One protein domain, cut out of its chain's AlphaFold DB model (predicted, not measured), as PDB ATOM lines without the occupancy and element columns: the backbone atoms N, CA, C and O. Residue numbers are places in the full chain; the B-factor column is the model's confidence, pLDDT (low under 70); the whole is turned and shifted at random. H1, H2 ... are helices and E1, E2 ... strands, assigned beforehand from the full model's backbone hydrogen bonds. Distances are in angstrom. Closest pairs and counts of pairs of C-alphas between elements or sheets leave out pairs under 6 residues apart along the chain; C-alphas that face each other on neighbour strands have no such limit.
ATOM      1  N   TYR A   5     106.609 127.579 134.845       94.06
ATOM      2  CA  TYR A   5     107.044 127.843 136.205       94.06
ATOM      3  C   TYR A   5     107.871 129.122 136.246       94.06
ATOM      4  O   TYR A   5     108.649 129.371 135.325       94.06
ATOM      5  N   ILE A   6     107.726 129.913 137.307       96.31
ATOM      6  CA  ILE A   6     108.421 131.189 137.477       96.31
ATOM      7  C   ILE A   6     109.017 131.338 138.879       96.31
ATOM      8  O   ILE A   6     108.399 130.966 139.877       96.31
ATOM      9  N   ALA A   7     110.205 131.932 138.940       95.94
ATOM     10  CA  ALA A   7     110.803 132.495 140.143       95.94
ATOM     11  C   ALA A   7     111.184 133.955 139.860       95.94
ATOM     12  O   ALA A   7     111.965 134.240 138.947       95.94
ATOM     13  N   GLN A   8     110.614 134.885 140.628       96.81
ATOM     14  CA  GLN A   8     110.906 136.317 140.536       96.81
ATOM     15  C   GLN A   8     111.739 136.743 141.738       96.81
ATOM     16  O   GLN A   8     111.386 136.460 142.880       96.81
ATOM     17  N   THR A   9     112.848 137.429 141.476       96.81
ATOM     18  CA  THR A   9     113.796 137.872 142.502       96.81
ATOM     19  C   THR A   9     114.292 139.284 142.188       96.81
ATOM     20  O   THR A   9     114.174 139.727 141.042       96.81
ATOM     21  N   PRO A  10     114.916 139.986 143.149       96.81
ATOM     22  CA  PRO A  10     115.591 141.255 142.864       96.81
ATOM     23  C   PRO A  10     116.691 141.146 141.791       96.81
ATOM     24  O   PRO A  10     116.980 142.127 141.108       96.81
ATOM     25  N   TYR A  11     117.270 139.952 141.624       97.06
ATOM     26  CA  TYR A  11     118.380 139.650 140.715       97.06
ATOM     27  C   TYR A  11     117.940 139.194 139.319       97.06
ATOM     28  O   TYR A  11     118.779 138.959 138.446       97.06
ATOM     29  N   GLY A  12     116.635 139.031 139.099       97.00
ATOM     30  CA  GLY A  12     116.110 138.587 137.819       97.00
ATOM     31  C   GLY A  12     114.841 137.757 137.907       97.00
ATOM     32  O   GLY A  12     114.352 137.404 138.986       97.00
ATOM     33  N   VAL A  13     114.336 137.423 136.725       98.06
ATOM     34  CA  VAL A  13     113.166 136.567 136.529       98.06
ATOM     35  C   VAL A  13     113.603 135.320 135.782       98.06
ATOM     36  O   VAL A  13     114.148 135.409 134.683       98.06
ATOM     37  N   CYS A  14     113.359 134.161 136.382       97.94
ATOM     38  CA  CYS A  14     113.637 132.867 135.779       97.94
ATOM     39  C   CYS A  14     112.330 132.150 135.484       97.94
ATOM     40  O   CYS A  14     111.459 132.072 136.353       97.94
ATOM     41  N   THR A  15     112.205 131.605 134.281       96.94
ATOM     42  CA  THR A  15     111.074 130.770 133.893       96.94
ATOM     43  C   THR A  15     111.548 129.462 133.288       96.94
ATOM     44  O   THR A  15     112.605 129.392 132.661       96.94
ATOM     45  N   TYR A  16     110.753 128.410 133.448       94.88
ATOM     46  CA  TYR A  16     110.945 127.177 132.695       94.88
ATOM     47  C   TYR A  16     109.627 126.459 132.431       94.88
ATOM     48  O   TYR A  16     108.608 126.694 133.077       94.88
ATOM     49  N   GLN A  17     109.673 125.536 131.480       92.44
ATOM     50  CA  GLN A  17     108.639 124.554 131.206       92.44
ATOM     51  C   GLN A  17     109.252 123.161 131.233       92.44
ATOM     52  O   GLN A  17     110.399 122.961 130.822       92.44
ATOM     53  N   GLN A  18     108.462 122.190 131.678       88.00
ATOM     54  CA  GLN A  18     108.790 120.785 131.505       88.00
ATOM     55  C   GLN A  18     108.185 120.282 130.193       88.00
ATOM     56  O   GLN A  18     106.969 120.337 129.975       88.00
ATOM     57  N   LEU A  19     109.047 119.802 129.303       88.12
ATOM     58  CA  LEU A  19     108.644 119.185 128.044       88.12
ATOM     59  C   LEU A  19     108.108 117.767 128.286       88.12
ATOM     60  O   LEU A  19     108.370 117.156 129.321       88.12
ATOM     61  N   SER A  20     107.388 117.212 127.309       84.69
ATOM     62  CA  SER A  20     106.793 115.868 127.408       84.69
ATOM     63  C   SER A  20     107.815 114.749 127.635       84.69
ATOM     64  O   SER A  20     107.478 113.727 128.219       84.69
ATOM     65  N   ASN A  21     109.068 114.948 127.219       83.19
ATOM     66  CA  ASN A  21     110.172 114.016 127.461       83.19
ATOM     67  C   ASN A  21     110.881 114.235 128.817       83.19
ATOM     68  O   ASN A  21     111.969 113.708 129.019       83.19
ATOM     69  N   GLY A  22     110.326 115.059 129.712       81.38
ATOM     70  CA  GLY A  22     110.900 115.355 131.030       81.38
ATOM     71  C   GLY A  22     112.003 116.419 131.041       81.38
ATOM     72  O   GLY A  22     112.439 116.819 132.118       81.38
ATOM     73  N   THR A  23     112.424 116.916 129.875       87.25
ATOM     74  CA  THR A  23     113.422 117.992 129.762       87.25
ATOM     75  C   THR A  23     112.900 119.291 130.371       87.25
ATOM     76  O   THR A  23     111.802 119.734 130.027       87.25
ATOM     77  N   LEU A  24     113.713 119.950 131.198       89.50
ATOM     78  CA  LEU A  24     113.461 121.324 131.626       89.50
ATOM     79  C   LEU A  24     114.043 122.290 130.603       89.50
ATOM     80  O   LEU A  24     115.244 122.277 130.341       89.50
ATOM     81  N   LYS A  25     113.208 123.158 130.043       94.12
ATOM     82  CA  LYS A  25     113.641 124.210 129.124       94.12
ATOM     83  C   LYS A  25     113.199 125.556 129.661       94.12
ATOM     84  O   LYS A  25     112.019 125.738 129.949       94.12
ATOM     85  N   GLY A  26     114.122 126.500 129.764       96.00
ATOM     86  CA  GLY A  26     113.824 127.783 130.378       96.00
ATOM     87  C   GLY A  26     114.821 128.870 130.042       96.00
ATOM     88  O   GLY A  26     115.739 128.682 129.238       96.00
ATOM     89  N   SER A  27     114.617 130.019 130.669       97.62
ATOM     90  CA  SER A  27     115.549 131.130 130.628       97.62
ATOM     91  C   SER A  27     115.512 131.938 131.916       97.62
ATOM     92  O   SER A  27     114.526 131.946 132.649       97.62
ATOM     93  N   ILE A  28     116.610 132.633 132.186       98.19
ATOM     94  CA  ILE A  28     116.699 133.654 133.220       98.19
ATOM     95  C   ILE A  28     117.076 134.976 132.569       98.19
ATOM     96  O   ILE A  28     118.026 135.035 131.791       98.19
ATOM     97  N   GLN A  29     116.321 136.022 132.881       98.38
ATOM     98  CA  GLN A  29     116.697 137.398 132.601       98.38
ATOM     99  C   GLN A  29     117.273 137.991 133.882       98.38
ATOM    100  O   GLN A  29     116.539 138.218 134.846       98.38
ATOM    101  N   PHE A  30     118.581 138.219 133.892       98.31
ATOM    102  CA  PHE A  30     119.267 138.821 135.023       98.31
ATOM    103  C   PHE A  30     119.099 140.338 135.049       98.31
ATOM    104  O   PHE A  30     119.013 140.999 134.013       98.31
ATOM    105  N   THR A  31     119.106 140.886 136.258       97.19
ATOM    106  CA  THR A  31     119.302 142.313 136.530       97.19
ATOM    107  C   THR A  31     120.753 142.526 136.988       97.19
ATOM    108  O   THR A  31     121.667 141.892 136.452       97.19
ATOM    109  N   ASP A  32     120.995 143.421 137.944       97.19
ATOM    110  CA  ASP A  32     122.309 143.611 138.553       97.19
ATOM    111  C   ASP A  32     122.676 142.415 139.438       97.19
ATOM    112  O   ASP A  32     121.952 142.103 140.380       97.19
ATOM    113  N   LEU A  33     123.817 141.771 139.178       96.44
ATOM    114  CA  LEU A  33     124.345 140.684 140.009       96.44
ATOM    115  C   LEU A  33     125.467 141.144 140.950       96.44
ATOM    116  O   LEU A  33     126.263 140.329 141.426       96.44
ATOM    117  N   SER A  34     125.568 142.441 141.231       94.69
ATOM    118  CA  SER A  34     126.499 142.965 142.230       94.69
ATOM    119  C   SER A  34     126.295 142.281 143.587       94.69
ATOM    120  O   SER A  34     125.186 142.183 144.103       94.69
ATOM    121  N   GLY A  35     127.386 141.766 144.161       91.56
ATOM    122  CA  GLY A  35     127.358 140.993 145.410       91.56
ATOM    123  C   GLY A  35     127.008 139.508 145.250       91.56
ATOM    124  O   GLY A  35     127.220 138.751 146.192       91.56
ATOM    125  N   VAL A  36     126.580 139.065 144.061       93.69
ATOM    126  CA  VAL A  36     126.298 137.655 143.753       93.69
ATOM    127  C   VAL A  36     127.554 136.966 143.208       93.69
ATOM    128  O   VAL A  36     128.247 137.455 142.305       93.69
ATOM    129  N   SER A  37     127.865 135.805 143.771       92.62
ATOM    130  CA  SER A  37     129.014 134.959 143.452       92.62
ATOM    131  C   SER A  37     128.647 133.744 142.600       92.62
ATOM    132  O   SER A  37     129.492 133.294 141.830       92.62
ATOM    133  N   ALA A  38     127.419 133.234 142.708       93.38
ATOM    134  CA  ALA A  38     126.886 132.162 141.875       93.38
ATOM    135  C   ALA A  38     125.357 132.180 141.836       93.38
ATOM    136  O   ALA A  38     124.699 132.649 142.767       93.38
ATOM    137  N   VAL A  39     124.812 131.637 140.749       95.25
ATOM    138  CA  VAL A  39     123.381 131.403 140.554       95.25
ATOM    139  C   VAL A  39     123.184 130.025 139.941       95.25
ATOM    140  O   VAL A  39     123.787 129.713 138.910       95.25
ATOM    141  N   HIS A  40     122.319 129.211 140.533       93.31
ATOM    142  CA  HIS A  40     121.994 127.882 140.021       93.31
ATOM    143  C   HIS A  40     120.598 127.423 140.444       93.31
ATOM    144  O   HIS A  40     119.973 127.986 141.344       93.31
ATOM    145  N   ILE A  41     120.104 126.382 139.777       91.56
ATOM    146  CA  ILE A  41     118.824 125.742 140.093       91.56
ATOM    147  C   ILE A  41     119.096 124.389 140.745       91.56
ATOM    148  O   ILE A  41     119.899 123.613 140.232       91.56
ATOM    149  N   HIS A  42     118.405 124.097 141.842       87.25
ATOM    150  CA  HIS A  42     118.364 122.774 142.467       87.25
ATOM    151  C   HIS A  42     117.008 122.105 142.243       87.25
ATOM    152  O   HIS A  42     115.996 122.795 142.095       87.25
ATOM    153  N   SER A  43     116.973 120.774 142.302       79.38
ATOM    154  CA  SER A  43     115.751 120.065 142.699       79.38
ATOM    155  C   SER A  43     115.511 120.214 144.202       79.38
ATOM    156  O   SER A  43     116.460 120.410 144.963       79.38
ATOM    157  N   ALA A  44     114.254 120.183 144.638       73.75
ATOM    158  CA  ALA A  44     113.908 120.552 146.007       73.75
ATOM    159  C   ALA A  44     114.307 119.517 147.095       73.75
ATOM    160  O   ALA A  44     115.041 118.564 146.856       73.75
ATOM    161  N   ALA A  45     113.909 119.854 148.332       52.81
ATOM    162  CA  ALA A  45     114.125 119.263 149.664       52.81
ATOM    163  C   ALA A  45     115.564 119.065 150.184       52.81
ATOM    164  O   ALA A  45     115.836 119.453 151.319       52.81
ATOM    165  N   SER A  46     116.498 118.502 149.415       53.88
ATOM    166  CA  SER A  46     117.832 118.131 149.944       53.88
ATOM    167  C   SER A  46     118.993 119.013 149.471       53.88
ATOM    168  O   SER A  46     120.151 118.748 149.807       53.88
ATOM    169  N   GLY A  47     118.709 120.037 148.656       54.25
ATOM    170  CA  GLY A  47     119.752 120.829 147.999       54.25
ATOM    171  C   GLY A  47     120.564 120.002 146.998       54.25
ATOM    172  O   GLY A  47     121.680 120.374 146.651       54.25
ATOM    173  N   ASN A  48     120.034 118.876 146.514       61.16
ATOM    174  CA  ASN A  48     120.705 117.999 145.562       61.16
ATOM    175  C   ASN A  48     119.737 117.369 144.561       61.16
ATOM    176  O   ASN A  48     118.646 116.968 144.964       61.16
ATOM    177  N   PRO A  49     120.183 117.144 143.311       70.44
ATOM    178  CA  PRO A  49     121.369 117.730 142.665       70.44
ATOM    179  C   PRO A  49     121.187 119.208 142.254       70.44
ATOM    180  O   PRO A  49     120.071 119.726 142.187       70.44
ATOM    181  N   ILE A  50     122.299 119.880 141.924       84.00
ATOM    182  CA  ILE A  50     122.262 121.093 141.091       84.00
ATOM    183  C   ILE A  50     121.896 120.670 139.668       84.00
ATOM    184  O   ILE A  50     122.578 119.840 139.072       84.00
ATOM    185  N   LEU A  51     120.836 121.259 139.126       86.06
ATOM    186  CA  LEU A  51     120.314 120.969 137.792       86.06
ATOM    187  C   LEU A  51     121.015 121.796 136.717       86.06
ATOM    188  O   LEU A  51     121.309 121.298 135.635       86.06
ATOM    189  N   VAL A  52     121.281 123.069 137.009       90.38
ATOM    190  CA  VAL A  52     121.957 123.981 136.083       90.38
ATOM    191  C   VAL A  52     122.675 125.091 136.833       90.38
ATOM    192  O   VAL A  52     122.128 125.671 137.768       90.38
ATOM    193  N   TRP A  53     123.882 125.413 136.370       93.12
ATOM    194  CA  TRP A  53     124.612 126.619 136.743       93.12
ATOM    195  C   TRP A  53     124.306 127.729 135.740       93.12
ATOM    196  O   TRP A  53     124.541 127.576 134.545       93.12
ATOM    197  N   LEU A  54     123.752 128.838 136.226       96.06
ATOM    198  CA  LEU A  54     123.306 129.965 135.402       96.06
ATOM    199  C   LEU A  54     124.339 131.093 135.383       96.06
ATOM    200  O   LEU A  54     124.532 131.740 134.356       96.06
ATOM    201  N   ALA A  55     125.015 131.314 136.509       96.31
ATOM    202  CA  ALA A  55     126.130 132.242 136.612       96.31
ATOM    203  C   ALA A  55     127.101 131.808 137.720       96.31
ATOM    204  O   ALA A  55     126.708 131.147 138.680       96.31
ATOM    205  N   THR A  56     128.370 132.191 137.601       94.94
ATOM    206  CA  THR A  56     129.433 131.820 138.545       94.94
ATOM    207  C   THR A  56     130.444 132.946 138.764       94.94
ATOM    208  O   THR A  56     130.462 133.946 138.053       94.94
ATOM    209  N   SER A  57     131.344 132.782 139.720       92.75
ATOM    210  CA  SER A  57     132.534 133.612 139.899       92.75
ATOM    211  C   SER A  57     133.773 132.722 139.860       92.75
ATOM    212  O   SER A  57     133.686 131.498 139.968       92.75
ATOM    213  N   CYS A  58     134.955 133.322 139.717       88.75
ATOM    214  CA  CYS A  58     136.205 132.561 139.643       88.75
ATOM    215  C   CYS A  58     136.439 131.684 140.886       88.75
ATOM    216  O   CYS A  58     137.082 130.642 140.799       88.75
ATOM    217  N   GLN A  59     135.919 132.089 142.047       87.38
ATOM    218  CA  GLN A  59     136.003 131.322 143.285       87.38
ATOM    219  C   GLN A  59     135.229 130.003 143.195       87.38
ATOM    220  O   GLN A  59     135.757 128.958 143.566       87.38
ATOM    221  N   TRP A  60     134.013 130.037 142.647       87.19
ATOM    222  CA  TRP A  60     133.183 128.850 142.450       87.19
ATOM    223  C   TRP A  60     133.743 127.902 141.391       87.19
ATOM    224  O   TRP A  60     133.575 126.695 141.516       87.19
ATOM    225  N   GLU A  61     134.460 128.396 140.382       85.44
ATOM    226  CA  GLU A  61     135.200 127.525 139.453       85.44
ATOM    227  C   GLU A  61     136.415 126.862 140.118       85.44
ATOM    228  O   GLU A  61     136.713 125.689 139.881       85.44
ATOM    229  N   ALA A  62     137.122 127.596 140.984       79.50
ATOM    230  CA  ALA A  62     138.244 127.053 141.747       79.50
ATOM    231  C   ALA A  62     137.781 126.020 142.794       79.50
ATOM    232  O   ALA A  62     138.494 125.047 143.075       79.50
ATOM    233  N   GLY A  63     136.560 126.201 143.295       79.38
ATOM    234  CA  GLY A  63     135.824 125.326 144.196       79.38
ATOM    235  C   GLY A  63     135.575 125.968 145.547       79.38
ATOM    236  O   GLY A  63     136.445 126.648 146.077       79.38
ATOM    237  N   VAL A  64     134.401 125.720 146.116       79.00
ATOM    238  CA  VAL A  64     133.999 126.191 147.446       79.00
ATOM    239  C   VAL A  64     133.977 125.006 148.406       79.00
ATOM    240  O   VAL A  64     133.427 123.955 148.077       79.00
ATOM    241  N   ALA A  65     134.627 125.157 149.559       68.44
ATOM    242  CA  ALA A  65     134.704 124.141 150.601       68.44
ATOM    243  C   ALA A  65     133.621 124.391 151.656       68.44
ATOM    244  O   ALA A  65     133.468 125.507 152.148       68.44
ATOM    245  N   GLN A  66     132.905 123.335 152.033       61.41
ATOM    246  CA  GLN A  66     131.886 123.384 153.079       61.41
ATOM    247  C   GLN A  66     132.426 122.655 154.305       61.41
ATOM    248  O   GLN A  66     132.335 121.435 154.421       61.41
ATOM    249  N   THR A  67     133.094 123.398 155.185       50.19
ATOM    250  CA  THR A  67     133.781 122.842 156.363       50.19
ATOM    251  C   THR A  67     132.948 122.913 157.647       50.19
ATOM    252  O   THR A  67     133.357 122.353 158.662       50.19
ATOM    253  N   THR A  68     131.757 123.521 157.610       47.94
ATOM    254  CA  THR A  68     130.863 123.648 158.771       47.94
ATOM    255  C   THR A  68     129.750 122.590 158.730       47.94
ATOM    256  O   THR A  68     128.913 122.622 157.826       47.94
ATOM    257  N   PRO A  69     129.671 121.666 159.708       42.38
ATOM    258  CA  PRO A  69     128.512 120.791 159.865       42.38
ATOM    259  C   PRO A  69     127.224 121.618 160.001       42.38
ATOM    260  O   PRO A  69     127.180 122.548 160.799       42.38
ATOM    261  N   LEU A  70     126.174 121.254 159.256       43.09
ATOM    262  CA  LEU A  70     124.837 121.886 159.259       43.09
ATOM    263  C   LEU A  70     124.718 123.279 158.605       43.09
ATOM    264  O   LEU A  70     123.614 123.816 158.579       43.09
ATOM    265  N   ALA A  71     125.782 123.839 158.021       44.78
ATOM    266  CA  ALA A  71     125.684 125.041 157.189       44.78
ATOM    267  C   ALA A  71     125.850 124.666 155.708       44.78
ATOM    268  O   ALA A  71     126.896 124.161 155.311       44.78
ATOM    269  N   ASN A  72     124.789 124.893 154.922       44.59
ATOM    270  CA  ASN A  72     124.722 124.760 153.459       44.59
ATOM    271  C   ASN A  72     125.378 123.484 152.889       44.59
ATOM    272  O   ASN A  72     126.426 123.597 152.286       44.59
ATOM    273  N   ALA A  73     124.801 122.280 153.010       38.62
ATOM    274  CA  ALA A  73     125.332 121.093 152.303       38.62
ATOM    275  C   ALA A  73     124.997 121.118 150.791       38.62
ATOM    276  O   ALA A  73     123.906 121.568 150.431       38.62
ATOM    277  N   PRO A  74     125.861 120.560 149.911       44.31
ATOM    278  CA  PRO A  74     125.516 119.239 149.386       44.31
ATOM    279  C   PRO A  74     126.661 118.201 149.243       44.31
ATOM    280  O   PRO A  74     127.668 118.408 148.573       44.31
ATOM    281  N   CYS A  75     126.384 117.009 149.790       44.56
ATOM    282  CA  CYS A  75     126.799 115.662 149.371       44.56
ATOM    283  C   CYS A  75     128.277 115.376 149.035       44.56
ATOM    284  O   CYS A  75     128.624 115.002 147.913       44.56
ATOM    285  N   CYS A  76     129.091 115.187 150.075       45.44
ATOM    286  CA  CYS A  76     129.718 113.869 150.143       45.44
ATOM    287  C   CYS A  76     128.586 112.874 150.414       45.44
ATOM    288  O   CYS A  76     128.089 112.805 151.540       45.44
ATOM    289  N   ALA A  77     128.145 112.107 149.413       44.41
ATOM    290  CA  ALA A  77     127.487 110.849 149.747       44.41
ATOM    291  C   ALA A  77     128.431 110.112 150.710       44.41
ATOM    292  O   ALA A  77     129.645 110.085 150.470       44.41
ATOM    293  N   ARG A  78     127.913 109.571 151.819       40.41
ATOM    294  CA  ARG A  78     128.698 108.678 152.683       40.41
ATOM    295  C   ARG A  78     129.363 107.635 151.774       40.41
ATOM    296  O   ARG A  78     128.659 106.836 151.170       40.41
ATOM    297  N   GLY A  79     130.691 107.688 151.645       46.97
ATOM    298  CA  GLY A  79     131.457 106.794 150.769       46.97
ATOM    299  C   GLY A  79     131.996 107.385 149.457       46.97
ATOM    300  O   GLY A  79     132.528 106.619 148.659       46.97
ATOM    301  N   SER A  80     131.914 108.699 149.202       48.31
ATOM    302  CA  SER A  80     132.622 109.288 148.051       48.31
ATOM    303  C   SER A  80     134.139 109.368 148.305       48.31
ATOM    304  O   SER A  80     134.592 109.756 149.380       48.31
ATOM    305  N   SER A  81     134.936 108.982 147.307       44.81
ATOM    306  CA  SER A  81     136.405 108.934 147.345       44.81
ATOM    307  C   SER A  81     137.076 110.277 147.026       44.81
ATOM    308  O   SER A  81     138.263 110.304 146.705       44.81
ATOM    309  N   ASN A  82     136.341 111.396 147.074       48.12
ATOM    310  CA  ASN A  82     136.875 112.713 146.732       48.12
ATOM    311  C   ASN A  82     137.481 113.384 147.983       48.12
ATOM    312  O   ASN A  82     136.724 113.849 148.834       48.12
ATOM    313  N   PRO A  83     138.819 113.477 148.108       48.16
ATOM    314  CA  PRO A  83     139.476 113.925 149.337       48.16
ATOM    315  C   PRO A  83     139.291 115.420 149.657       48.16
ATOM    316  O   PRO A  83     139.716 115.850 150.723       48.16
ATOM    317  N   ASN A  84     138.680 116.217 148.764       52.72
ATOM    318  CA  ASN A  84     138.705 117.685 148.851       52.72
ATOM    319  C   ASN A  84     137.345 118.389 148.999       52.72
ATOM    320  O   ASN A  84     137.339 119.615 149.017       52.72
ATOM    321  N   CYS A  85     136.223 117.664 149.097       59.31
ATOM    322  CA  CYS A  85     134.894 118.208 149.454       59.31
ATOM    323  C   CYS A  85     134.540 119.584 148.836       59.31
ATOM    324  O   CYS A  85     133.978 120.443 149.514       59.31
ATOM    325  N   SER A  86     134.916 119.829 147.574       67.81
ATOM    326  CA  SER A  86     134.797 121.150 146.948       67.81
ATOM    327  C   SER A  86     133.706 121.150 145.881       67.81
ATOM    328  O   SER A  86     133.840 120.433 144.883       67.81
ATOM    329  N   LEU A  87     132.678 121.981 146.047       77.19
ATOM    330  CA  LEU A  87     131.657 122.210 145.027       77.19
ATOM    331  C   LEU A  87     132.202 123.175 143.971       77.19
ATOM    332  O   LEU A  87     132.741 124.226 144.318       77.19
ATOM    333  N   LYS A  88     132.094 122.805 142.691       83.69
ATOM    334  CA  LYS A  88     132.655 123.569 141.571       83.69
ATOM    335  C   LYS A  88     131.611 123.857 140.507       83.69
ATOM    336  O   LYS A  88     130.914 122.941 140.073       83.69
ATOM    337  N   ALA A  89     131.572 125.099 140.040       88.12
ATOM    338  CA  ALA A  89     130.853 125.431 138.821       88.12
ATOM    339  C   ALA A  89     131.550 124.771 137.613       88.12
ATOM    340  O   ALA A  89     132.782 124.818 137.523       88.12
ATOM    341  N   PRO A  90     130.803 124.149 136.688       88.31
ATOM    342  CA  PRO A  90     131.379 123.515 135.514       88.31
ATOM    343  C   PRO A  90     131.977 124.563 134.559       88.31
ATOM    344  O   PRO A  90     131.437 125.675 134.449       88.31
ATOM    345  N   PRO A  91     133.060 124.218 133.830       87.50
ATOM    346  CA  PRO A  91     133.638 125.094 132.816       87.50
ATOM    347  C   PRO A  91     132.593 125.565 131.801       87.50
ATOM    348  O   PRO A  91     131.751 124.785 131.358       87.50
ATOM    349  N   GLY A  92     132.667 126.839 131.415       89.62
ATOM    350  CA  GLY A  92     131.724 127.447 130.470       89.62
ATOM    351  C   GLY A  92     130.490 128.077 131.121       89.62
ATOM    352  O   GLY A  92     129.715 128.728 130.420       89.62
ATOM    353  N   THR A  93     130.328 127.964 132.444       94.12
ATOM    354  CA  THR A  93     129.324 128.749 133.172       94.12
ATOM    355  C   THR A  93     129.646 130.250 133.045       94.12
ATOM    356  O   THR A  93     130.781 130.650 133.313       94.12
ATOM    357  N   PRO A  94     128.690 131.116 132.662       95.00
ATOM    358  CA  PRO A  94     128.935 132.552 132.534       95.00
ATOM    359  C   PRO A  94     129.353 133.203 133.857       95.00
ATOM    360  O   PRO A  94     128.770 132.937 134.905       95.00
ATOM    361  N   TYR A  95     130.314 134.128 133.821       95.69
ATOM    362  CA  TYR A  95     130.667 134.889 135.021       95.69
ATOM    363  C   TYR A  95     129.565 135.886 135.411       95.69
ATOM    364  O   TYR A  95     129.087 136.620 134.548       95.69
ATOM    365  N   THR A  96     129.243 136.015 136.703       95.12
ATOM    366  CA  THR A  96     128.216 136.936 137.242       95.12
ATOM    367  C   THR A  96     128.418 138.377 136.769       95.12
ATOM    368  O   THR A  96     127.472 139.032 136.332       95.12
ATOM    369  N   LYS A  97     129.676 138.841 136.722       91.56
ATOM    370  CA  LYS A  97     130.050 140.168 136.194       91.56
ATOM    371  C   LYS A  97     129.654 140.403 134.731       91.56
ATOM    372  O   LYS A  97     129.484 141.545 134.332       91.56
ATOM    373  N   ARG A  98     129.571 139.345 133.919       94.12
ATOM    374  CA  ARG A  98     129.183 139.408 132.496       94.12
ATOM    375  C   ARG A  98     127.733 138.990 132.263       94.12
ATOM    376  O   ARG A  98     127.187 139.285 131.209       94.12
ATOM    377  N   ALA A  99     127.149 138.281 133.221       96.19
ATOM    378  CA  ALA A  99     125.771 137.818 133.195       96.19
ATOM    379  C   ALA A  99     124.767 138.886 133.654       96.19
ATOM    380  O   ALA A  99     123.575 138.739 133.422       96.19
ATOM    381  N   SER A 100     125.229 139.955 134.311       96.69
ATOM    382  CA  SER A 100     124.352 141.056 134.721       96.69
ATOM    383  C   SER A 100     123.671 141.688 133.507       96.69
ATOM    384  O   SER A 100     124.330 141.959 132.504       96.69
ATOM    385  N   TYR A 101     122.371 141.956 133.623       97.56
ATOM    386  CA  TYR A 101     121.542 142.559 132.570       97.56
ATOM    387  C   TYR A 101     121.455 141.757 131.264       97.56
ATOM    388  O   TYR A 101     121.136 142.318 130.213       97.56
ATOM    389  N   THR A 102     121.726 140.451 131.297       97.75
ATOM    390  CA  THR A 102     121.593 139.579 130.125       97.75
ATOM    391  C   THR A 102     120.566 138.475 130.351       97.75
ATOM    392  O   THR A 102     120.147 138.187 131.474       97.75
ATOM    393  N   THR A 103     120.154 137.845 129.251       97.38
ATOM    394  CA  THR A 103     119.259 136.689 129.277       97.38
ATOM    395  C   THR A 103     120.026 135.434 128.895       97.38
ATOM    396  O   THR A 103     120.669 135.395 127.845       97.38
ATOM    397  N   PHE A 104     119.909 134.384 129.704       95.12
ATOM    398  CA  PHE A 104     120.453 133.062 129.400       95.12
ATOM    399  C   PHE A 104     119.331 132.059 129.252       95.12
ATOM    400  O   PHE A 104     118.430 132.003 130.081       95.12
ATOM    401  N   SER A 105     119.407 131.248 128.204       96.06
ATOM    402  CA  SER A 105     118.533 130.089 128.040       96.06
ATOM    403  C   SER A 105     119.255 128.832 128.499       96.06
ATOM    404  O   SER A 105     120.466 128.710 128.324       96.06
ATOM    405  N   PHE A 106     118.504 127.886 129.045       94.44
ATOM    406  CA  PHE A 106     119.023 126.597 129.475       94.44
ATOM    407  C   PHE A 106     118.088 125.461 129.064       94.44
ATOM    408  O   PHE A 106     116.888 125.641 128.838       94.44
ATOM    409  N   CYS A 107     118.678 124.274 128.960       92.88
ATOM    410  CA  CYS A 107     117.995 123.034 128.643       92.88
ATOM    411  C   CYS A 107     118.639 121.925 129.477       92.88
ATOM    412  O   CYS A 107     119.810 121.612 129.271       92.88
ATOM    413  N   VAL A 108     117.900 121.378 130.438       88.94
ATOM    414  CA  VAL A 108     118.360 120.292 131.309       88.94
ATOM    415  C   VAL A 108     117.619 119.027 130.886       88.94
ATOM    416  O   VAL A 108     116.413 118.926 131.136       88.94
ATOM    417  N   PRO A 109     118.286 118.090 130.188       86.94
ATOM    418  CA  PRO A 109     117.654 116.845 129.784       86.94
ATOM    419  C   PRO A 109     117.314 115.996 131.009       86.94
ATOM    420  O   PRO A 109     117.940 116.118 132.061       86.94
ATOM    421  N   LEU A 110     116.342 115.104 130.839       80.56
ATOM    422  CA  LEU A 110     116.044 114.064 131.815       80.56
ATOM    423  C   LEU A 110     117.296 113.178 132.006       80.56
ATOM    424  O   LEU A 110     117.755 112.586 131.026       80.56
ATOM    425  N   PRO A 111     117.878 113.089 133.214       73.62
ATOM    426  CA  PRO A 111     119.006 112.221 133.505       73.62
ATOM    427  C   PRO A 111     118.654 110.756 133.295       73.62
ATOM    428  O   PRO A 111     117.513 110.328 133.492       73.62
ATOM    429  N   GLU A 112     119.668 109.977 132.944       70.56
ATOM    430  CA  GLU A 112     119.550 108.532 132.813       70.56
ATOM    431  C   GLU A 112     119.081 107.897 134.135       70.56
ATOM    432  O   GLU A 112     119.545 108.262 135.215       70.56
ATOM    433  N   GLY A 113     118.120 106.972 134.056       67.94
ATOM    434  CA  GLY A 113     117.513 106.318 135.225       67.94
ATOM    435  C   GLY A 113     116.373 107.100 135.889       67.94
ATOM    436  O   GLY A 113     115.711 106.568 136.775       67.94
ATOM    437  N   CYS A 114     116.100 108.323 135.435       70.38
ATOM    438  CA  CYS A 114     114.978 109.132 135.891       70.38
ATOM    439  C   CYS A 114     113.744 108.858 135.015       70.38
ATOM    440  O   CYS A 114     113.802 109.006 133.795       70.38
ATOM    441  N   THR A 115     112.619 108.461 135.609       66.44
ATOM    442  CA  THR A 115     111.316 108.414 134.918       66.44
ATOM    443  C   THR A 115     110.529 109.661 135.309       66.44
ATOM    444  O   THR A 115     110.682 110.142 136.423       66.44
ATOM    445  N   GLY A 116     109.711 110.235 134.421       61.66
ATOM    446  CA  GLY A 116     109.119 111.574 134.617       61.66
ATOM    447  C   GLY A 116     108.389 111.828 135.952       61.66
ATOM    448  O   GLY A 116     108.244 112.984 136.335       61.66
ATOM    449  N   GLU A 117     107.981 110.788 136.681       59.50
ATOM    450  CA  GLU A 117     107.339 110.866 138.006       59.50
ATOM    451  C   GLU A 117     108.308 110.699 139.194       59.50
ATOM    452  O   GLU A 117     107.965 111.039 140.320       59.50
ATOM    453  N   THR A 118     109.515 110.177 138.964       62.88
ATOM    454  CA  THR A 118     110.522 109.874 140.002       62.88
ATOM    455  C   THR A 118     111.648 110.901 140.068       62.88
ATOM    456  O   THR A 118     112.552 110.786 140.896       62.88
ATOM    457  N   CYS A 119     111.613 111.909 139.200       71.69
ATOM    458  CA  CYS A 119     112.649 112.922 139.154       71.69
ATOM    459  C   CYS A 119     112.481 113.945 140.272       71.69
ATOM    460  O   CYS A 119     111.397 114.503 140.417       71.69
ATOM    461  N   PRO A 120     113.553 114.289 141.005       67.56
ATOM    462  CA  PRO A 120     113.451 115.219 142.124       67.56
ATOM    463  C   PRO A 120     112.791 116.565 141.770       67.56
ATOM    464  O   PRO A 120     112.030 117.101 142.563       67.56
ATOM    465  N   TRP A 121     112.991 117.113 140.562       74.06
ATOM    466  CA  TRP A 121     112.298 118.355 140.168       74.06
ATOM    467  C   TRP A 121     110.838 118.184 139.752       74.06
ATOM    468  O   TRP A 121     110.129 119.184 139.661       74.06
ATOM    469  N   THR A 122     110.391 116.963 139.466       69.44
ATOM    470  CA  THR A 122     108.997 116.686 139.106       69.44
ATOM    471  C   THR A 122     108.169 116.334 140.334       69.44
ATOM    472  O   THR A 122     107.029 116.783 140.430       69.44
ATOM    473  N   SER A 123     108.743 115.605 141.294       68.75
ATOM    474  CA  SER A 123     108.082 115.233 142.549       68.75
ATOM    475  C   SER A 123     108.246 116.270 143.663       68.75
ATOM    476  O   SER A 123     107.319 116.469 144.445       68.75
ATOM    477  N   GLU A 124     109.395 116.946 143.744       75.75
ATOM    478  CA  GLU A 124     109.719 117.861 144.852       75.75
ATOM    479  C   GLU A 124     109.736 119.335 144.408       75.75
ATOM    480  O   GLU A 124     109.608 120.242 145.229       75.75
ATOM    481  N   GLY A 125     109.834 119.592 143.101       82.38
ATOM    482  CA  GLY A 125     109.914 120.936 142.528       82.38
ATOM    483  C   GLY A 125     111.346 121.465 142.432       82.38
ATOM    484  O   GLY A 125     112.323 120.728 142.570       82.38
ATOM    485  N   THR A 126     111.495 122.762 142.158       88.50
ATOM    486  CA  THR A 126     112.808 123.393 141.947       88.50
ATOM    487  C   THR A 126     112.980 124.671 142.756       88.50
ATOM    488  O   THR A 126     112.015 125.377 143.055       88.50
ATOM    489  N   LEU A 127     114.236 124.979 143.087       91.31
ATOM    490  CA  LEU A 127     114.645 126.196 143.787       91.31
ATOM    491  C   LEU A 127     115.670 126.966 142.949       91.31
ATOM    492  O   LEU A 127     116.675 126.390 142.524       91.31
ATOM    493  N   LEU A 128     115.457 128.268 142.760       93.88
ATOM    494  CA  LEU A 128     116.457 129.193 142.233       93.88
ATOM    495  C   LEU A 128     117.296 129.735 143.393       93.88
ATOM    496  O   LEU A 128     116.750 130.338 144.316       93.88
ATOM    497  N   ASN A 129     118.608 129.527 143.341       92.00
ATOM    498  CA  ASN A 129     119.527 129.864 144.423       92.00
ATOM    499  C   ASN A 129     120.526 130.929 143.978       92.00
ATOM    500  O   ASN A 129     121.062 130.861 142.870       92.00
ATOM    501  N   PHE A 130     120.784 131.884 144.868       92.69
ATOM    502  CA  PHE A 130     121.757 132.955 144.717       92.69
ATOM    503  C   PHE A 130     122.713 132.925 145.898       92.69
ATOM    504  O   PHE A 130     122.296 133.027 147.053       92.69
ATOM    505  N   HIS A 131     124.000 132.852 145.590       91.00
ATOM    506  CA  HIS A 131     125.070 132.859 146.572       91.00
ATOM    507  C   HIS A 131     125.824 134.186 146.524       91.00
ATOM    508  O   HIS A 131     125.972 134.785 145.461       91.00
ATOM    509  N   GLY A 132     126.310 134.641 147.671       89.56
ATOM    510  CA  GLY A 132     127.203 135.774 147.877       89.56
ATOM    511  C   GLY A 132     128.633 135.306 148.095       89.56
ATOM    512  O   GLY A 132     128.951 134.152 147.850       89.56
ATOM    513  N   TYR A 133     129.526 136.193 148.518       86.50
ATOM    514  CA  TYR A 133     130.963 135.886 148.623       86.50
ATOM    515  C   TYR A 133     131.414 135.436 150.019       86.50
ATOM    516  O   TYR A 133     132.614 135.289 150.244       86.50
ATOM    517  N   ASP A 134     130.481 135.233 150.949       81.25
ATOM    518  CA  ASP A 134     130.788 134.837 152.326       81.25
ATOM    519  C   ASP A 134     130.936 133.313 152.459       81.25
ATOM    520  O   ASP A 134     130.155 132.650 153.127       81.25
ATOM    521  N   PHE A 135     131.923 132.745 151.759       78.31
ATOM    522  CA  PHE A 135     132.285 131.324 151.801       78.31
ATOM    523  C   PHE A 135     133.806 131.140 151.836       78.31
ATOM    524  O   PHE A 135     134.583 132.031 151.483       78.31
ATOM    525  N   GLN A 136     134.254 129.928 152.168       78.81
ATOM    526  CA  GLN A 136     135.648 129.519 151.993       78.81
ATOM    527  C   GLN A 136     135.835 128.838 150.636       78.81
ATOM    528  O   GLN A 136     135.170 127.854 150.324       78.81
ATOM    529  N   TYR A 137     136.767 129.336 149.825       78.62
ATOM    530  CA  TYR A 137     137.051 128.783 148.499       78.62
ATOM    531  C   TYR A 137     138.470 128.240 148.399       78.62
ATOM    532  O   TYR A 137     139.344 128.553 149.199       78.62
ATOM    533  N   MET A 138     138.714 127.416 147.393       77.12
ATOM    534  CA  MET A 138     139.982 126.740 147.186       77.12
ATOM    535  C   MET A 138     140.898 127.607 146.325       77.12
ATOM    536  O   MET A 138     140.580 127.967 145.195       77.12
ATOM    537  N   LYS A 139     142.088 127.912 146.835       72.75
ATOM    538  CA  LYS A 139     143.162 128.595 146.114       72.75
ATOM    539  C   LYS A 139     144.361 127.657 146.030       72.75
ATOM    540  O   LYS A 139     144.968 127.327 147.041       72.75
ATOM    541  N   LYS A 140     144.718 127.236 144.810       70.31
ATOM    542  CA  LYS A 140     145.830 126.293 144.552       70.31
ATOM    543  C   LYS A 140     145.716 124.976 145.344       70.31
ATOM    544  O   LYS A 140     146.716 124.442 145.799       70.31
ATOM    545  N   GLY A 141     144.494 124.472 145.518       67.12
ATOM    546  CA  GLY A 141     144.242 123.226 146.249       67.12
ATOM    547  C   GLY A 141     144.174 123.364 147.774       67.12
ATOM    548  O   GLY A 141     143.879 122.374 148.431       67.12
ATOM    549  N   CYS A 142     144.358 124.564 148.330       68.31
ATOM    550  CA  CYS A 142     144.202 124.832 149.763       68.31
ATOM    551  C   CYS A 142     143.011 125.766 150.020       68.31
ATOM    552  O   CYS A 142     142.734 126.618 149.173       68.31
ATOM    553  N   PRO A 143     142.335 125.679 151.177       73.25
ATOM    554  CA  PRO A 143     141.331 126.666 151.556       73.25
ATOM    555  C   PRO A 143     141.917 128.084 151.607       73.25
ATOM    556  O   PRO A 143     143.057 128.292 152.026       73.25
ATOM    557  N   SER A 144     141.138 129.072 151.176       75.81
ATOM    558  CA  SER A 144     141.460 130.484 151.335       75.81
ATOM    559  C   SER A 144     141.540 130.842 152.819       75.81
ATOM    560  O   SER A 144     140.815 130.291 153.648       75.81
ATOM    561  N   SER A 145     142.411 131.791 153.154       72.31
ATOM    562  CA  SER A 145     142.524 132.340 154.506       72.31
ATOM    563  C   SER A 145     141.226 133.032 154.940       72.31
ATOM    564  O   SER A 145     140.666 133.790 154.149       72.31
ATOM    565  N   GLY A 146     140.814 132.837 156.195       63.34
ATOM    566  CA  GLY A 146     139.627 133.460 156.792       63.34
ATOM    567  C   GLY A 146     138.628 132.433 157.329       63.34
ATOM    568  O   GLY A 146     138.715 131.247 157.005       63.34
ATOM    569  N   THR A 147     137.700 132.890 158.167       60.34
ATOM    570  CA  THR A 147     136.589 132.059 158.649       60.34
ATOM    571  C   THR A 147     135.493 132.031 157.580       60.34
ATOM    572  O   THR A 147     135.049 133.109 157.190       60.34
ATOM    573  N   PRO A 148     135.061 130.854 157.089       64.44
ATOM    574  CA  PRO A 148     133.902 130.765 156.202       64.44
ATOM    575  C   PRO A 148     132.629 131.254 156.897       64.44
ATOM    576  O   PRO A 148     132.357 130.837 158.025       64.44
ATOM    577  N   GLY A 149     131.831 132.067 156.208       58.84
ATOM    578  CA  GLY A 149     130.433 132.310 156.555       58.84
ATOM    579  C   GLY A 149     129.463 131.438 155.753       58.84
ATOM    580  O   GLY A 149     129.862 130.495 155.064       58.84
ATOM    581  N   ALA A 150     128.170 131.736 155.899       61.34
ATOM    582  CA  ALA A 150     127.120 131.163 155.069       61.34
ATOM    583  C   ALA A 150     126.832 132.128 153.919       61.34
ATOM    584  O   ALA A 150     126.496 133.290 154.119       61.34
ATOM    585  N   ASP A 151     126.932 131.618 152.704       75.44
ATOM    586  CA  ASP A 151     126.945 132.411 151.487       75.44
ATOM    587  C   ASP A 151     125.593 132.504 150.784       75.44
ATOM    588  O   ASP A 151     125.471 133.238 149.813       75.44
ATOM    589  N   MET A 152     124.571 131.776 151.228       86.31
ATOM    590  CA  MET A 152     123.254 131.833 150.593       86.31
ATOM    591  C   MET A 152     122.618 133.210 150.820       86.31
ATOM    592  O   MET A 152     122.275 133.561 151.947       86.31
ATOM    593  N   ILE A 153     122.422 133.974 149.743       89.12
ATOM    594  CA  ILE A 153     121.701 135.253 149.779       89.12
ATOM    595  C   ILE A 153     120.199 134.996 149.690       89.12
ATOM    596  O   ILE A 153     119.412 135.602 150.413       89.12
ATOM    597  N   LEU A 154     119.794 134.130 148.758       90.38
ATOM    598  CA  LEU A 154     118.389 133.915 148.447       90.38
ATOM    599  C   LEU A 154     118.165 132.530 147.842       90.38
ATOM    600  O   LEU A 154     118.873 132.127 146.923       90.38
ATOM    601  N   SER A 155     117.121 131.851 148.306       91.00
ATOM    602  CA  SER A 155     116.606 130.620 147.710       91.00
ATOM    603  C   SER A 155     115.103 130.775 147.505       91.00
ATOM    604  O   SER A 155     114.376 131.032 148.466       91.00
ATOM    605  N   VAL A 156     114.635 130.692 146.257       92.06
ATOM    606  CA  VAL A 156     113.227 130.930 145.902       92.06
ATOM    607  C   VAL A 156     112.652 129.717 145.180       92.06
ATOM    608  O   VAL A 156     113.226 129.295 144.172       92.06
ATOM    609  N   PRO A 157     111.518 129.161 145.639       91.94
ATOM    610  CA  PRO A 157     110.832 128.109 144.911       91.94
ATOM    611  C   PRO A 157     110.207 128.636 143.625       91.94
ATOM    612  O   PRO A 157     109.639 129.729 143.587       91.94
ATOM    613  N   PHE A 158     110.276 127.829 142.573       92.75
ATOM    614  CA  PHE A 158     109.500 128.094 141.373       92.75
ATOM    615  C   PHE A 158     108.027 127.765 141.610       92.75
ATOM    616  O   PHE A 158     107.687 126.751 142.217       92.75
ATOM    617  N   THR A 159     107.144 128.609 141.087       91.88
ATOM    618  CA  THR A 159     105.690 128.444 141.201       91.88
ATOM    619  C   THR A 159     105.064 128.350 139.818       91.88
ATOM    620  O   THR A 159     105.528 129.000 138.880       91.88
ATOM    621  N   ALA A 160     104.042 127.508 139.665       90.06
ATOM    622  CA  ALA A 160     103.303 127.420 138.413       90.06
ATOM    623  C   ALA A 160     102.532 128.726 138.178       90.06
ATOM    624  O   ALA A 160     101.825 129.201 139.067       90.06
ATOM    625  N   GLN A 161     102.657 129.298 136.984       85.88
ATOM    626  CA  GLN A 161     101.804 130.395 136.551       85.88
ATOM    627  C   GLN A 161     100.438 129.830 136.156       85.88
ATOM    628  O   GLN A 161     100.359 128.933 135.312       85.88
TER     629      GLN A 161
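AT A GLANCE: This is residues 5 to 161 of the 162 residues of an uncharacterized protein of viral metagenome (UniProt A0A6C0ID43). Two strongly twisted sheets of four strands each, E1 E2 E3 E6 and E5 E4 E7 E9, lie face to face as a sandwich, with E1 near E9 and E5 near E6 at its two sides. Beyond one end of it lie H1, E8 and loops, with residues 77 to 83 sticking out. The 157 printed residues hold three short helices and nine strands, in the order E1 E2 E3 E4 E5 H1 H2 E6 H3 E7 E8 E9. Both sheets are antiparallel; the class is mostly strand, with under half of the residues in named elements. The whole is compact, with a radius of gyration of the C-alphas of 15.6 A and spans of 47 by 39 by 26 A.

HOW THE PARTS SIT: Start at Tyr 5: E1, residues 5 to 9, E2, residues 12 to 18, and E3, residues 24 to 30, form a meander, each strand the antiparallel neighbour of the one before. Look for N 7 and O 14 at 2.9 A, and N 15 and O 27 at 2.9 A. Beside E3 runs E6, residues 103 to 108, antiparallel, with N 106 and O 26 at 2.9 A. In the other sheet E4, residues 38 to 43, and E5, residues 50 to 55, are a hairpin, with N 41 and O 52 at 2.9 A. E7, residues 126 to 131, is the neighbour of E4, with N 129 and O 40 at 2.9 A, and of E9, residues 152 to 157, with N 128 and O 156 at 2.8 A. The parts of the sheets that face each other are 10.3 A centre to centre, with strands at 27 degrees. The closest C-alphas of E1 and E9 are Ala 7 and Val 156, 6.4 A; of E5 and E6, Leu 51 and Val 108, 6.8 A. H1, residues 58 to 62, and H2, residues 96 to 99, only graze the sheet E5 E4 E7 E9, H1 only just on it with 5 pairs of C-alphas within 10 A. H3, residues 120 to 123, stands at that sheet's level, height 3.1 A. E8, residues 136 to 139, pairs with no named strand; its Met 138 is closest to Ala 62 of H1, C-alphas 5.7 A apart. Every O i to N i+4 pair is within hydrogen-bond range in H1; H2 and H3 are too short for one.

IN THESE COORDINATES: Find C-alpha 5 at (107.044, 127.843, 136.205), where E1 begins. E2 spans 20.3 A, E3 18.7 A, and E4 and E6 16.5 A each. E9 ends at C-alpha 157, (110.832, 128.109, 144.911).

THE WHOLE: The C-alphas farthest apart, Ser 20 and Ser 145, are 47.8 A apart. The printed part has no cut; its long links are H1 to H2, E6 to H3 and E8 to E9. Mean pLDDT of the printed part is 79.9; 41 residues are under 70, among them 65 to 86.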